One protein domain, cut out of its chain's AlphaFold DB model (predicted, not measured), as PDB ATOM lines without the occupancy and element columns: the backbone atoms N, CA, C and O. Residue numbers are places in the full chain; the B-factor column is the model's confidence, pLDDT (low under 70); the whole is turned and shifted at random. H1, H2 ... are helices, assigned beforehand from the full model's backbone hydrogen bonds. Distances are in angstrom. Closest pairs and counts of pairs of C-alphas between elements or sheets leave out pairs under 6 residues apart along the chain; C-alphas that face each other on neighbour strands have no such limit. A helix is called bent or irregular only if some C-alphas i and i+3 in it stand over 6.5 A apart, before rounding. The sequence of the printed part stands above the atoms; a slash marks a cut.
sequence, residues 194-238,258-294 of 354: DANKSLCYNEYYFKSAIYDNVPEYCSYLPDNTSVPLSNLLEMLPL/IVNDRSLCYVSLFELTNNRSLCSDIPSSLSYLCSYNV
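What this domain is: This is residues 194 to 238 and 258 to 294 of the 354 residues of the protein "Membrane protein" of Candidatus Mancarchaeum acidiphilum (UniProt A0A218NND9). Helix H4 forms the middle, with the hairpin H1 and H2 packed on it, H5 and H6 by its other flank, and H3 loosely nearby. The printed part has 82 residues, 57 of them in six named helices in the order H1 to H6; its class is all helix, and it is compact, with a radius of gyration of the C-alphas of 11.9 A and spans of 36 by 25 by 23 A.

How they stand to each other: H1, residues 194 to 212, and H2, residues 215 to 220, form a hairpin at a shallow tilt of 6 degrees; closest C-alphas, Ala 209 and Tyr 217, 5.1 A. H4, residues 261 to 273, the hub, touches H2; closest C-alphas, Cys 218 and Arg 262, 5.3 A. It touches H5, residues 276 to 280; closest C-alphas, Phe 270 and Leu 278, 6.0 A. H6, residues 284 to 292, touches H5; closest C-alphas, Cys 279 and Ser 287, 5.4 A. H6 is only just irregular: C-alphas 285 and 288 are 6.6 A apart. H3, residues 229 to 233, is close but not clearly touching H4; closest C-alphas, Leu 232 and Asp 261, 8.0 A. Every O i to N i+4 pair is within hydrogen-bond range in H1, H3 and H4, against 0 of 2 in H2, 0 of 1 in H5 and 3 of 5 in H6; O i to N i+3 gives 3 of 3 in H2 and 2 of 2 in H5.

Where its parts are: H1 spans 26.3 A from C-alpha 194 at (80.039, 100.420, 240.313), H4 18.1 A; H6 ends at C-alpha 292, (61.015, 73.902, 223.016).

The domain as a whole: Residues 239 to 257 are not printed; C-alphas 238 and 258 are 24.3 A apart. Of the links printed whole, none is long. In the printed part the model's pLDDT is under 70 for 21 residues, among them 225 to 238.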
ATOM      1  N   ASP A 194      80.695 100.673 241.602       89.69
ATOM      2  CA  ASP A 194      80.039 100.420 240.313       89.69
ATOM      3  C   ASP A 194      79.348  99.050 240.265       89.69
ATOM      4  O   ASP A 194      78.288  98.923 239.661       89.69
ATOM      5  N   ALA A 195      79.885  98.051 240.976       87.69
ATOM      6  CA  ALA A 195      79.274  96.726 241.087       87.69
ATOM      7  C   ALA A 195      77.892  96.768 241.765       87.69
ATOM      8  O   ALA A 195      76.940  96.194 241.247       87.69
ATOM      9  N   ASN A 196      77.759  97.498 242.880       85.44
ATOM     10  CA  ASN A 196      76.484  97.620 243.595       85.44
ATOM     11  C   ASN A 196      75.459  98.410 242.775       85.44
ATOM     12  O   ASN A 196      74.290  98.042 242.729       85.44
ATOM     13  N   LYS A 197      75.902  99.476 242.092       89.69
ATOM     14  CA  LYS A 197      75.044 100.231 241.172       89.69
ATOM     15  C   LYS A 197      74.535  99.346 240.042       89.69
ATOM     16  O   LYS A 197      73.343  99.352 239.768       89.69
ATOM     17  N   SER A 198      75.435  98.593 239.406       89.38
ATOM     18  CA  SER A 198      75.086  97.687 238.312       89.38
ATOM     19  C   SER A 198      74.097  96.622 238.769       89.38
ATOM     20  O   SER A 198      73.113  96.396 238.079       89.38
ATOM     21  N   LEU A 199      74.323  96.007 239.934       86.31
ATOM     22  CA  LEU A 199      73.409  95.007 240.483       86.31
ATOM     23  C   LEU A 199      72.013  95.599 240.728       86.31
ATOM     24  O   LEU A 199      71.032  95.023 240.276       86.31
ATOM     25  N   CYS A 200      71.936  96.777 241.354       88.81
ATOM     26  CA  CYS A 200      70.673  97.480 241.598       88.81
ATOM     27  C   CYS A 200      69.934  97.824 240.298       88.81
ATOM     28  O   CYS A 200      68.734  97.592 240.189       88.81
ATOM     29  N   TYR A 201      70.636  98.340 239.281       91.06
ATOM     30  CA  TYR A 201      70.010  98.623 237.987       91.06
ATOM     31  C   TYR A 201      69.528  97.345 237.293       91.06
ATOM     32  O   TYR A 201      68.436  97.346 236.730       91.06
ATOM     33  N   ASN A 202      70.299  96.256 237.350       90.12
ATOM     34  CA  ASN A 202      69.882  94.981 236.772       90.12
ATOM     35  C   ASN A 202      68.623  94.445 237.466       90.12
ATOM     36  O   ASN A 202      67.678  94.033 236.800       90.12
ATOM     37  N   GLU A 203      68.589  94.502 238.797       87.38
ATOM     38  CA  GLU A 203      67.426  94.128 239.600       87.38
ATOM     39  C   GLU A 203      66.191  94.960 239.235       87.38
ATOM     40  O   GLU A 203      65.139  94.391 238.939       87.38
ATOM     41  N   TYR A 204      66.341  96.287 239.182       91.06
ATOM     42  CA  TYR A 204      65.290  97.213 238.767       91.06
ATOM     43  C   TYR A 204      64.736  96.855 237.383       91.06
ATOM     44  O   TYR A 204      63.542  96.606 237.245       91.06
ATOM     45  N   TYR A 205      65.592  96.774 236.359       92.75
ATOM     46  CA  TYR A 205      65.145  96.524 234.987       92.75
ATOM     47  C   TYR A 205      64.507  95.145 234.826       92.75
ATOM     48  O   TYR A 205      63.486  95.022 234.152       92.75
ATOM     49  N   PHE A 206      65.061  94.117 235.472       90.94
ATOM     50  CA  PHE A 206      64.455  92.790 235.473       90.94
ATOM     51  C   PHE A 206      63.051  92.834 236.089       90.94
ATOM     52  O   PHE A 206      62.087  92.379 235.477       90.94
ATOM     53  N   LYS A 207      62.900  93.440 237.272       88.38
ATOM     54  CA  LYS A 207      61.601  93.540 237.952       88.38
ATOM     55  C   LYS A 207      60.602  94.378 237.168       88.38
ATOM     56  O   LYS A 207      59.461  93.945 237.025       88.38
ATOM     57  N   SER A 208      61.012  95.513 236.613       89.88
ATOM     58  CA  SER A 208      60.165  96.335 235.745       89.88
ATOM     59  C   SER A 208      59.703  95.570 234.505       89.88
ATOM     60  O   SER A 208      58.524  95.631 234.169       89.88
ATOM     61  N   ALA A 209      60.572  94.771 233.872       92.62
ATOM     62  CA  ALA A 209      60.170  93.920 232.751       92.62
ATOM     63  C   ALA A 209      59.041  92.956 233.143       92.62
ATOM     64  O   ALA A 209      58.032  92.870 232.444       92.62
ATOM     65  N   ILE A 210      59.197  92.265 234.275       89.25
ATOM     66  CA  ILE A 210      58.261  91.240 234.754       89.25
ATOM     67  C   ILE A 210      56.955  91.846 235.281       89.25
ATOM     68  O   ILE A 210      55.877  91.349 234.958       89.25
ATOM     69  N   TYR A 211      57.017  92.907 236.085       87.38
ATOM     70  CA  TYR A 211      55.822  93.516 236.676       87.38
ATOM     71  C   TYR A 211      54.997  94.297 235.656       87.38
ATOM     72  O   TYR A 211      53.771  94.169 235.648       87.38
ATOM     73  N   ASP A 212      55.655  95.058 234.780       89.69
ATOM     74  CA  ASP A 212      54.960  95.897 233.801       89.69
ATOM     75  C   ASP A 212      54.632  95.125 232.511       89.69
ATOM     76  O   ASP A 212      53.840  95.592 231.694       89.69
ATOM     77  N   ASN A 213      55.192  93.923 232.337       91.38
ATOM     78  CA  ASN A 213      55.151  93.125 231.108       91.38
ATOM     79  C   ASN A 213      55.716  93.866 229.880       91.38
ATOM     80  O   ASN A 213      55.175  93.767 228.778       91.38
ATOM     81  N   VAL A 214      56.799  94.624 230.077       94.38
ATOM     82  CA  VAL A 214      57.421  95.477 229.052       94.38
ATOM     83  C   VAL A 214      58.806  94.916 228.688       94.38
ATOM     84  O   VAL A 214      59.757  95.087 229.459       94.38
ATOM     85  N   PRO A 215      58.959  94.228 227.540       93.88
ATOM     86  CA  PRO A 215      60.204  93.552 227.159       93.88
ATOM     87  C   PRO A 215      61.387  94.488 226.927       93.88
ATOM     88  O   PRO A 215      62.537  94.080 227.082       93.88
ATOM     89  N   GLU A 216      61.131  95.752 226.601       95.75
ATOM     90  CA  GLU A 216      62.156  96.768 226.387       95.75
ATOM     91  C   GLU A 216      63.070  96.916 227.607       95.75
ATOM     92  O   GLU A 216      64.261  97.195 227.444       95.75
ATOM     93  N   TYR A 217      62.567  96.660 228.819       94.94
ATOM     94  CA  TYR A 217      63.391  96.698 230.022       94.94
ATOM     95  C   TYR A 217      64.498  95.635 230.029       94.94
ATOM     96  O   TYR A 217      65.610  95.918 230.479       94.94
ATOM     97  N   CYS A 218      64.258  94.457 229.445       94.62
ATOM     98  CA  CYS A 218      65.274  93.411 229.336       94.62
ATOM     99  C   CYS A 218      66.484  93.867 228.503       94.62
ATOM    100  O   CYS A 218      67.604  93.418 228.742       94.62
ATOM    101  N   SER A 219      66.301  94.793 227.556       94.56
ATOM    102  CA  SER A 219      67.396  95.295 226.715       94.56
ATOM    103  C   SER A 219      68.450  96.105 227.487       94.56
ATOM    104  O   SER A 219      69.608  96.137 227.066       94.56
ATOM    105  N   TYR A 220      68.086  96.698 228.634       94.50
ATOM    106  CA  TYR A 220      69.019  97.426 229.504       94.50
ATOM    107  C   TYR A 220      69.897  96.504 230.355       94.50
ATOM    108  O   TYR A 220      70.893  96.959 230.917       94.50
ATOM    109  N   LEU A 221      69.562  95.213 230.435       91.44
ATOM    110  CA  LEU A 221      70.370  94.227 231.142       91.44
ATOM    111  C   LEU A 221      71.632  93.876 230.339       91.44
ATOM    112  O   LEU A 221      71.593  93.850 229.099       91.44
ATOM    113  N   PRO A 222      72.755  93.586 231.016       89.25
ATOM    114  CA  PRO A 222      73.993  93.192 230.357       89.25
ATOM    115  C   PRO A 222      73.836  91.868 229.597       89.25
ATOM    116  O   PRO A 222      73.158  90.938 230.034       89.25
ATOM    117  N   ASP A 223      74.499  91.776 228.444       84.62
ATOM    118  CA  ASP A 223      74.566  90.567 227.611       84.62
ATOM    119  C   ASP A 223      75.851  89.753 227.811       84.62
ATOM    120  O   ASP A 223      75.971  88.639 227.298       84.62
ATOM    121  N   ASN A 224      76.815  90.286 228.556       74.94
ATOM    122  CA  ASN A 224      78.174  89.759 228.633       74.94
ATOM    123  C   ASN A 224      78.563  89.234 230.021       74.94
ATOM    124  O   ASN A 224      79.671  88.723 230.184       74.94
ATOM    125  N   THR A 225      77.685  89.339 231.017       60.38
ATOM    126  CA  THR A 225      77.991  88.911 232.380       60.38
ATOM    127  C   THR A 225      77.424  87.528 232.663       60.38
ATOM    128  O   THR A 225      76.214  87.319 232.687       60.38
ATOM    129  N   SER A 226      78.327  86.589 232.935       58.53
ATOM    130  CA  SER A 226      78.048  85.334 233.628       58.53
ATOM    131  C   SER A 226      77.755  85.629 235.104       58.53
ATOM    132  O   SER A 226      78.590  85.371 235.973       58.53
ATOM    133  N   VAL A 227      76.620  86.263 235.399       55.81
ATOM    134  CA  VAL A 227      76.134  86.329 236.780       55.81
ATOM    135  C   VAL A 227      75.579  84.944 237.118       55.81
ATOM    136  O   VAL A 227      74.900  84.342 236.285       55.81
ATOM    137  N   PRO A 228      75.876  84.385 238.302       55.47
ATOM    138  CA  PRO A 228      75.259  83.143 238.728       55.47
ATOM    139  C   PRO A 228      73.738  83.307 238.738       55.47
ATOM    140  O   PRO A 228      73.197  84.118 239.490       55.47
ATOM    141  N   LEU A 229      73.071  82.496 237.916       53.38
ATOM    142  CA  LEU A 229      71.616  82.356 237.802       53.38
ATOM    143  C   LEU A 229      70.906  82.311 239.172       53.38
ATOM    144  O   LEU A 229      69.768  82.753 239.303       53.38
ATOM    145  N   SER A 230      71.606  81.823 240.203       53.69
ATOM    146  CA  SER A 230      71.133  81.704 241.582       53.69
ATOM    147  C   SER A 230      70.643  83.017 242.188       53.69
ATOM    148  O   SER A 230      69.629  83.007 242.872       53.69
ATOM    149  N   ASN A 231      71.310  84.144 241.919       57.56
ATOM    150  CA  ASN A 231      70.928  85.414 242.543       57.56
ATOM    151  C   ASN A 231      69.655  86.001 241.919       57.56
ATOM    152  O   ASN A 231      68.924  86.698 242.609       57.56
ATOM    153  N   LEU A 232      69.378  85.698 240.642       60.38
ATOM    154  CA  LEU A 232      68.169  86.151 239.946       60.38
ATOM    155  C   LEU A 232      66.961  85.242 240.167       60.38
ATOM    156  O   LEU A 232      65.832  85.728 240.217       60.38
ATOM    157  N   LEU A 233      67.177  83.938 240.355       62.16
ATOM    158  CA  LEU A 233      66.089  83.001 240.647       62.16
ATOM    159  C   LEU A 233      65.383  83.322 241.972       62.16
ATOM    160  O   LEU A 233      64.166  83.190 242.061       62.16
ATOM    161  N   GLU A 234      66.124  83.802 242.975       61.94
ATOM    162  CA  GLU A 234      65.563  84.245 244.261       61.94
ATOM    163  C   GLU A 234      64.664  85.492 244.136       61.94
ATOM    164  O   GLU A 234      63.900  85.804 245.049       61.94
ATOM    165  N   MET A 235      64.721  86.199 243.002       57.38
ATOM    166  CA  MET A 235      64.002  87.455 242.764       57.38
ATOM    167  C   MET A 235      62.676  87.258 242.025       57.38
ATOM    168  O   MET A 235      61.889  88.205 241.925       57.38
ATOM    169  N   LEU A 236      62.416  86.055 241.503       62.16
ATOM    170  CA  LEU A 236      61.141  85.727 240.876       62.16
ATOM    171  C   LEU A 236      60.028  85.744 241.941       62.16
ATOM    172  O   LEU A 236      60.208  85.213 243.039       62.16
ATOM    173  N   PRO A 237      58.862  86.356 241.663       52.00
ATOM    174  CA  PRO A 237      57.791  86.474 242.643       52.00
ATOM    175  C   PRO A 237      57.298  85.089 243.098       52.00
ATOM    176  O   PRO A 237      56.586  84.388 242.377       52.00
ATOM    177  N   LEU A 238      57.623  84.738 244.348       45.06
ATOM    178  CA  LEU A 238      57.299  83.464 245.015       45.06
ATOM    179  C   LEU A 238      55.802  83.109 245.005       45.06
ATOM    180  O   LEU A 238      55.428  81.949 245.130       45.06
ATOM    181  N   ILE A 258      76.180  79.641 229.208       65.56
ATOM    182  CA  ILE A 258      76.171  80.901 229.950       65.56
ATOM    183  C   ILE A 258      74.860  81.628 229.628       65.56
ATOM    184  O   ILE A 258      74.709  82.206 228.552       65.56
ATOM    185  N   VAL A 259      73.907  81.586 230.559       75.56
ATOM    186  CA  VAL A 259      72.719  82.447 230.529       75.56
ATOM    187  C   VAL A 259      73.114  83.806 231.095       75.56
ATOM    188  O   VAL A 259      73.556  83.890 232.238       75.56
ATOM    189  N   ASN A 260      72.986  84.863 230.294       85.12
ATOM    190  CA  ASN A 260      73.136  86.239 230.776       85.12
ATOM    191  C   ASN A 260      71.792  86.789 231.291       85.12
ATOM    192  O   ASN A 260      70.724  86.291 230.922       85.12
ATOM    193  N   ASP A 261      71.852  87.843 232.109       86.19
ATOM    194  CA  ASP A 261      70.690  88.487 232.743       86.19
ATOM    195  C   ASP A 261      69.612  88.884 231.719       86.19
ATOM    196  O   ASP A 261      68.419  88.666 231.937       86.19
ATOM    197  N   ARG A 262      70.033  89.407 230.556       90.81
ATOM    198  CA  ARG A 262      69.133  89.772 229.450       90.81
ATOM    199  C   ARG A 262      68.330  88.577 228.938       90.81
ATOM    200  O   ARG A 262      67.119  88.678 228.761       90.81
ATOM    201  N   SER A 263      68.994  87.450 228.695       88.38
ATOM    202  CA  SER A 263      68.351  86.232 228.192       88.38
ATOM    203  C   SER A 263      67.374  85.674 229.215       88.38
ATOM    204  O   SER A 263      66.263  85.301 228.852       88.38
ATOM    205  N   LEU A 264      67.769  85.660 230.493       86.31
ATOM    206  CA  LEU A 264      66.901  85.222 231.580       86.31
ATOM    207  C   LEU A 264      65.633  86.079 231.661       86.31
ATOM    208  O   LEU A 264      64.542  85.531 231.737       86.31
ATOM    209  N   CYS A 265      65.768  87.403 231.565       91.25
ATOM    210  CA  CYS A 265      64.638  88.331 231.552       91.25
ATOM    211  C   CYS A 265      63.636  88.021 230.435       91.25
ATOM    212  O   CYS A 265      62.442  87.882 230.702       91.25
ATOM    213  N   TYR A 266      64.112  87.837 229.199       92.19
ATOM    214  CA  TYR A 266      63.236  87.486 228.079       92.19
ATOM    215  C   TYR A 266      62.573  86.118 228.248       92.19
ATOM    216  O   TYR A 266      61.393  85.992 227.932       92.19
ATOM    217  N   VAL A 267      63.287  85.110 228.765       87.25
ATOM    218  CA  VAL A 267      62.704  83.788 229.063       87.25
ATOM    219  C   VAL A 267      61.612  83.911 230.125       87.25
ATOM    220  O   VAL A 267      60.499  83.443 229.904       87.25
ATOM    221  N   SER A 268      61.888  84.588 231.240       87.12
ATOM    222  CA  SER A 268      60.912  84.786 232.314       87.12
ATOM    223  C   SER A 268      59.680  85.557 231.835       87.12
ATOM    224  O   SER A 268      58.552  85.215 232.188       87.12
ATOM    225  N   LEU A 269      59.867  86.574 230.989       89.12
ATOM    226  CA  LEU A 269      58.760  87.335 230.423       89.12
ATOM    227  C   LEU A 269      57.967  86.524 229.386       89.12
ATOM    228  O   LEU A 269      56.739  86.617 229.346       89.12
ATOM    229  N   PHE A 270      58.641  85.704 228.577       88.06
ATOM    230  CA  PHE A 270      57.999  84.743 227.681       88.06
ATOM    231  C   PHE A 270      57.116  83.769 228.463       88.06
ATOM    232  O   PHE A 270      55.947  83.620 228.118       88.06
ATOM    233  N   GLU A 271      57.626  83.161 229.535       83.44
ATOM    234  CA  GLU A 271      56.849  82.248 230.378       83.44
ATOM    235  C   GLU A 271      55.643  82.945 231.018       83.44
ATOM    236  O   GLU A 271      54.553  82.378 231.083       83.44
ATOM    237  N   LEU A 272      55.812  84.200 231.448       83.50
ATOM    238  CA  LEU A 272      54.746  84.975 232.078       83.50
ATOM    239  C   LEU A 272      53.637  85.390 231.098       83.50
ATOM    240  O   LEU A 272      52.464  85.414 231.475       83.50
ATOM    241  N   THR A 273      54.002  85.753 229.867       84.44
ATOM    242  CA  THR A 273      53.091  86.371 228.883       84.44
ATOM    243  C   THR A 273      52.657  85.428 227.761       84.44
ATOM    244  O   THR A 273      51.746  85.759 227.005       84.44
ATOM    245  N   ASN A 274      53.312  84.271 227.621       83.50
ATOM    246  CA  ASN A 274      53.225  83.365 226.471       83.50
ATOM    247  C   ASN A 274      53.499  84.062 225.116       83.50
ATOM    248  O   ASN A 274      53.055  83.606 224.057       83.50
ATOM    249  N   ASN A 275      54.224  85.191 225.119       84.69
ATOM    250  CA  ASN A 275      54.521  85.942 223.903       84.69
ATOM    251  C   ASN A 275      55.761  85.385 223.190       84.69
ATOM    252  O   ASN A 275      56.902  85.721 223.507       84.69
ATOM    253  N   ARG A 276      55.530  84.570 222.159       84.50
ATOM    254  CA  ARG A 276      56.592  83.925 221.369       84.50
ATOM    255  C   ARG A 276      57.514  84.893 220.636       84.50
ATOM    256  O   ARG A 276      58.612  84.482 220.266       84.50
ATOM    257  N   SER A 277      57.103  86.143 220.398       87.88
ATOM    258  CA  SER A 277      57.986  87.112 219.740       87.88
ATOM    259  C   SER A 277      59.233  87.393 220.579       87.88
ATOM    260  O   SER A 277      60.287  87.638 220.015       87.88
ATOM    261  N   LEU A 278      59.148  87.264 221.907       88.44
ATOM    262  CA  LEU A 278      60.277  87.479 222.818       88.44
ATOM    263  C   LEU A 278      61.415  86.476 222.598       88.44
ATOM    264  O   LEU A 278      62.572  86.762 222.893       88.44
ATOM    265  N   CYS A 279      61.115  85.312 222.016       86.44
ATOM    266  CA  CYS A 279      62.124  84.306 221.726       86.44
ATOM    267  C   CYS A 279      63.116  84.734 220.632       86.44
ATOM    268  O   CYS A 279      64.200  84.153 220.563       86.44
ATOM    269  N   SER A 280      62.785  85.718 219.780       88.31
ATOM    270  CA  SER A 280      63.747  86.245 218.798       88.31
ATOM    271  C   SER A 280      64.807  87.149 219.421       88.31
ATOM    272  O   SER A 280      65.869  87.320 218.825       88.31
ATOM    273  N   ASP A 281      64.531  87.696 220.606       87.75
ATOM    274  CA  ASP A 281      65.438  88.597 221.326       87.75
ATOM    275  C   ASP A 281      66.387  87.840 222.268       87.75
ATOM    276  O   ASP A 281      67.344  88.404 222.807       87.75
ATOM    277  N   ILE A 282      66.159  86.533 222.427       86.31
ATOM    278  CA  ILE A 282      67.046  85.631 223.150       86.31
ATOM    279  C   ILE A 282      68.199  85.225 222.218       86.31
ATOM    280  O   ILE A 282      67.954  84.753 221.104       86.31
ATOM    281  N   PRO A 283      69.467  85.339 222.656       80.94
ATOM    282  CA  PRO A 283      70.619  84.838 221.915       80.94
ATOM    283  C   PRO A 283      70.427  83.389 221.451       80.94
ATOM    284  O   PRO A 283      69.857  82.554 222.156       80.94
ATOM    285  N   SER A 284      70.939  83.073 220.262       68.25
ATOM    286  CA  SER A 284      70.618  81.853 219.503       68.25
ATOM    287  C   SER A 284      70.838  80.526 220.240       68.25
ATOM    288  O   SER A 284      70.228  79.521 219.888       68.25
ATOM    289  N   SER A 285      71.710  80.492 221.250       70.25
ATOM    290  CA  SER A 285      71.939  79.298 222.069       70.25
ATOM    291  C   SER A 285      70.851  79.049 223.113       70.25
ATOM    292  O   SER A 285      70.845  77.985 223.699       70.25
ATOM    293  N   LEU A 286      69.943  79.989 223.373       72.50
ATOM    294  CA  LEU A 286      68.825  79.833 224.317       72.50
ATOM    295  C   LEU A 286      67.467  80.043 223.639       72.50
ATOM    296  O   LEU A 286      66.444  79.598 224.157       72.50
ATOM    297  N   SER A 287      67.440  80.645 222.445       77.00
ATOM    298  CA  SER A 287      66.216  80.772 221.648       77.00
ATOM    299  C   SER A 287      65.576  79.407 221.359       77.00
ATOM    300  O   SER A 287      64.353  79.311 221.256       77.00
ATOM    301  N   TYR A 288      66.381  78.334 221.289       71.00
ATOM    302  CA  TYR A 288      65.871  76.971 221.137       71.00
ATOM    303  C   TYR A 288      65.042  76.535 222.351       71.00
ATOM    304  O   TYR A 288      63.982  75.950 222.157       71.00
ATOM    305  N   LEU A 289      65.450  76.872 223.581       66.31
ATOM    306  CA  LEU A 289      64.688  76.552 224.794       66.31
ATOM    307  C   LEU A 289      63.361  77.297 224.804       66.31
ATOM    308  O   LEU A 289      62.329  76.695 225.057       66.31
ATOM    309  N   CYS A 290      63.357  78.563 224.404       70.88
ATOM    310  CA  CYS A 290      62.128  79.342 224.266       70.88
ATOM    311  C   CYS A 290      61.167  78.738 223.216       70.88
ATOM    312  O   CYS A 290      59.948  78.795 223.354       70.88
ATOM    313  N   SER A 291      61.704  78.065 222.190       67.88
ATOM    314  CA  SER A 291      60.903  77.327 221.204       67.88
ATOM    315  C   SER A 291      60.478  75.913 221.636       67.88
ATOM    316  O   SER A 291      59.529  75.377 221.062       67.88
ATOM    317  N   TYR A 292      61.162  75.313 222.620       63.72
ATOM    318  CA  TYR A 292      61.015  73.902 223.016       63.72
ATOM    319  C   TYR A 292      60.305  73.718 224.365       63.72
ATOM    320  O   TYR A 292      59.609  72.727 224.539       63.72
ATOM    321  N   ASN A 293      60.436  74.686 225.281       51.00
ATOM    322  CA  ASN A 293      59.836  74.701 226.620       51.00
ATOM    323  C   ASN A 293      58.407  75.260 226.640       51.00
ATOM    324  O   ASN A 293      57.841  75.540 227.693       51.00
ATOM    325  N   VAL A 294      57.785  75.351 225.461       49.12
ATOM    326  CA  VAL A 294      56.360  75.057 225.381       49.12
ATOM    327  C   VAL A 294      56.252  73.654 225.952       49.12
ATOM    328  O   VAL A 294      56.614  72.707 225.256       49.12
TER     329      VAL A 294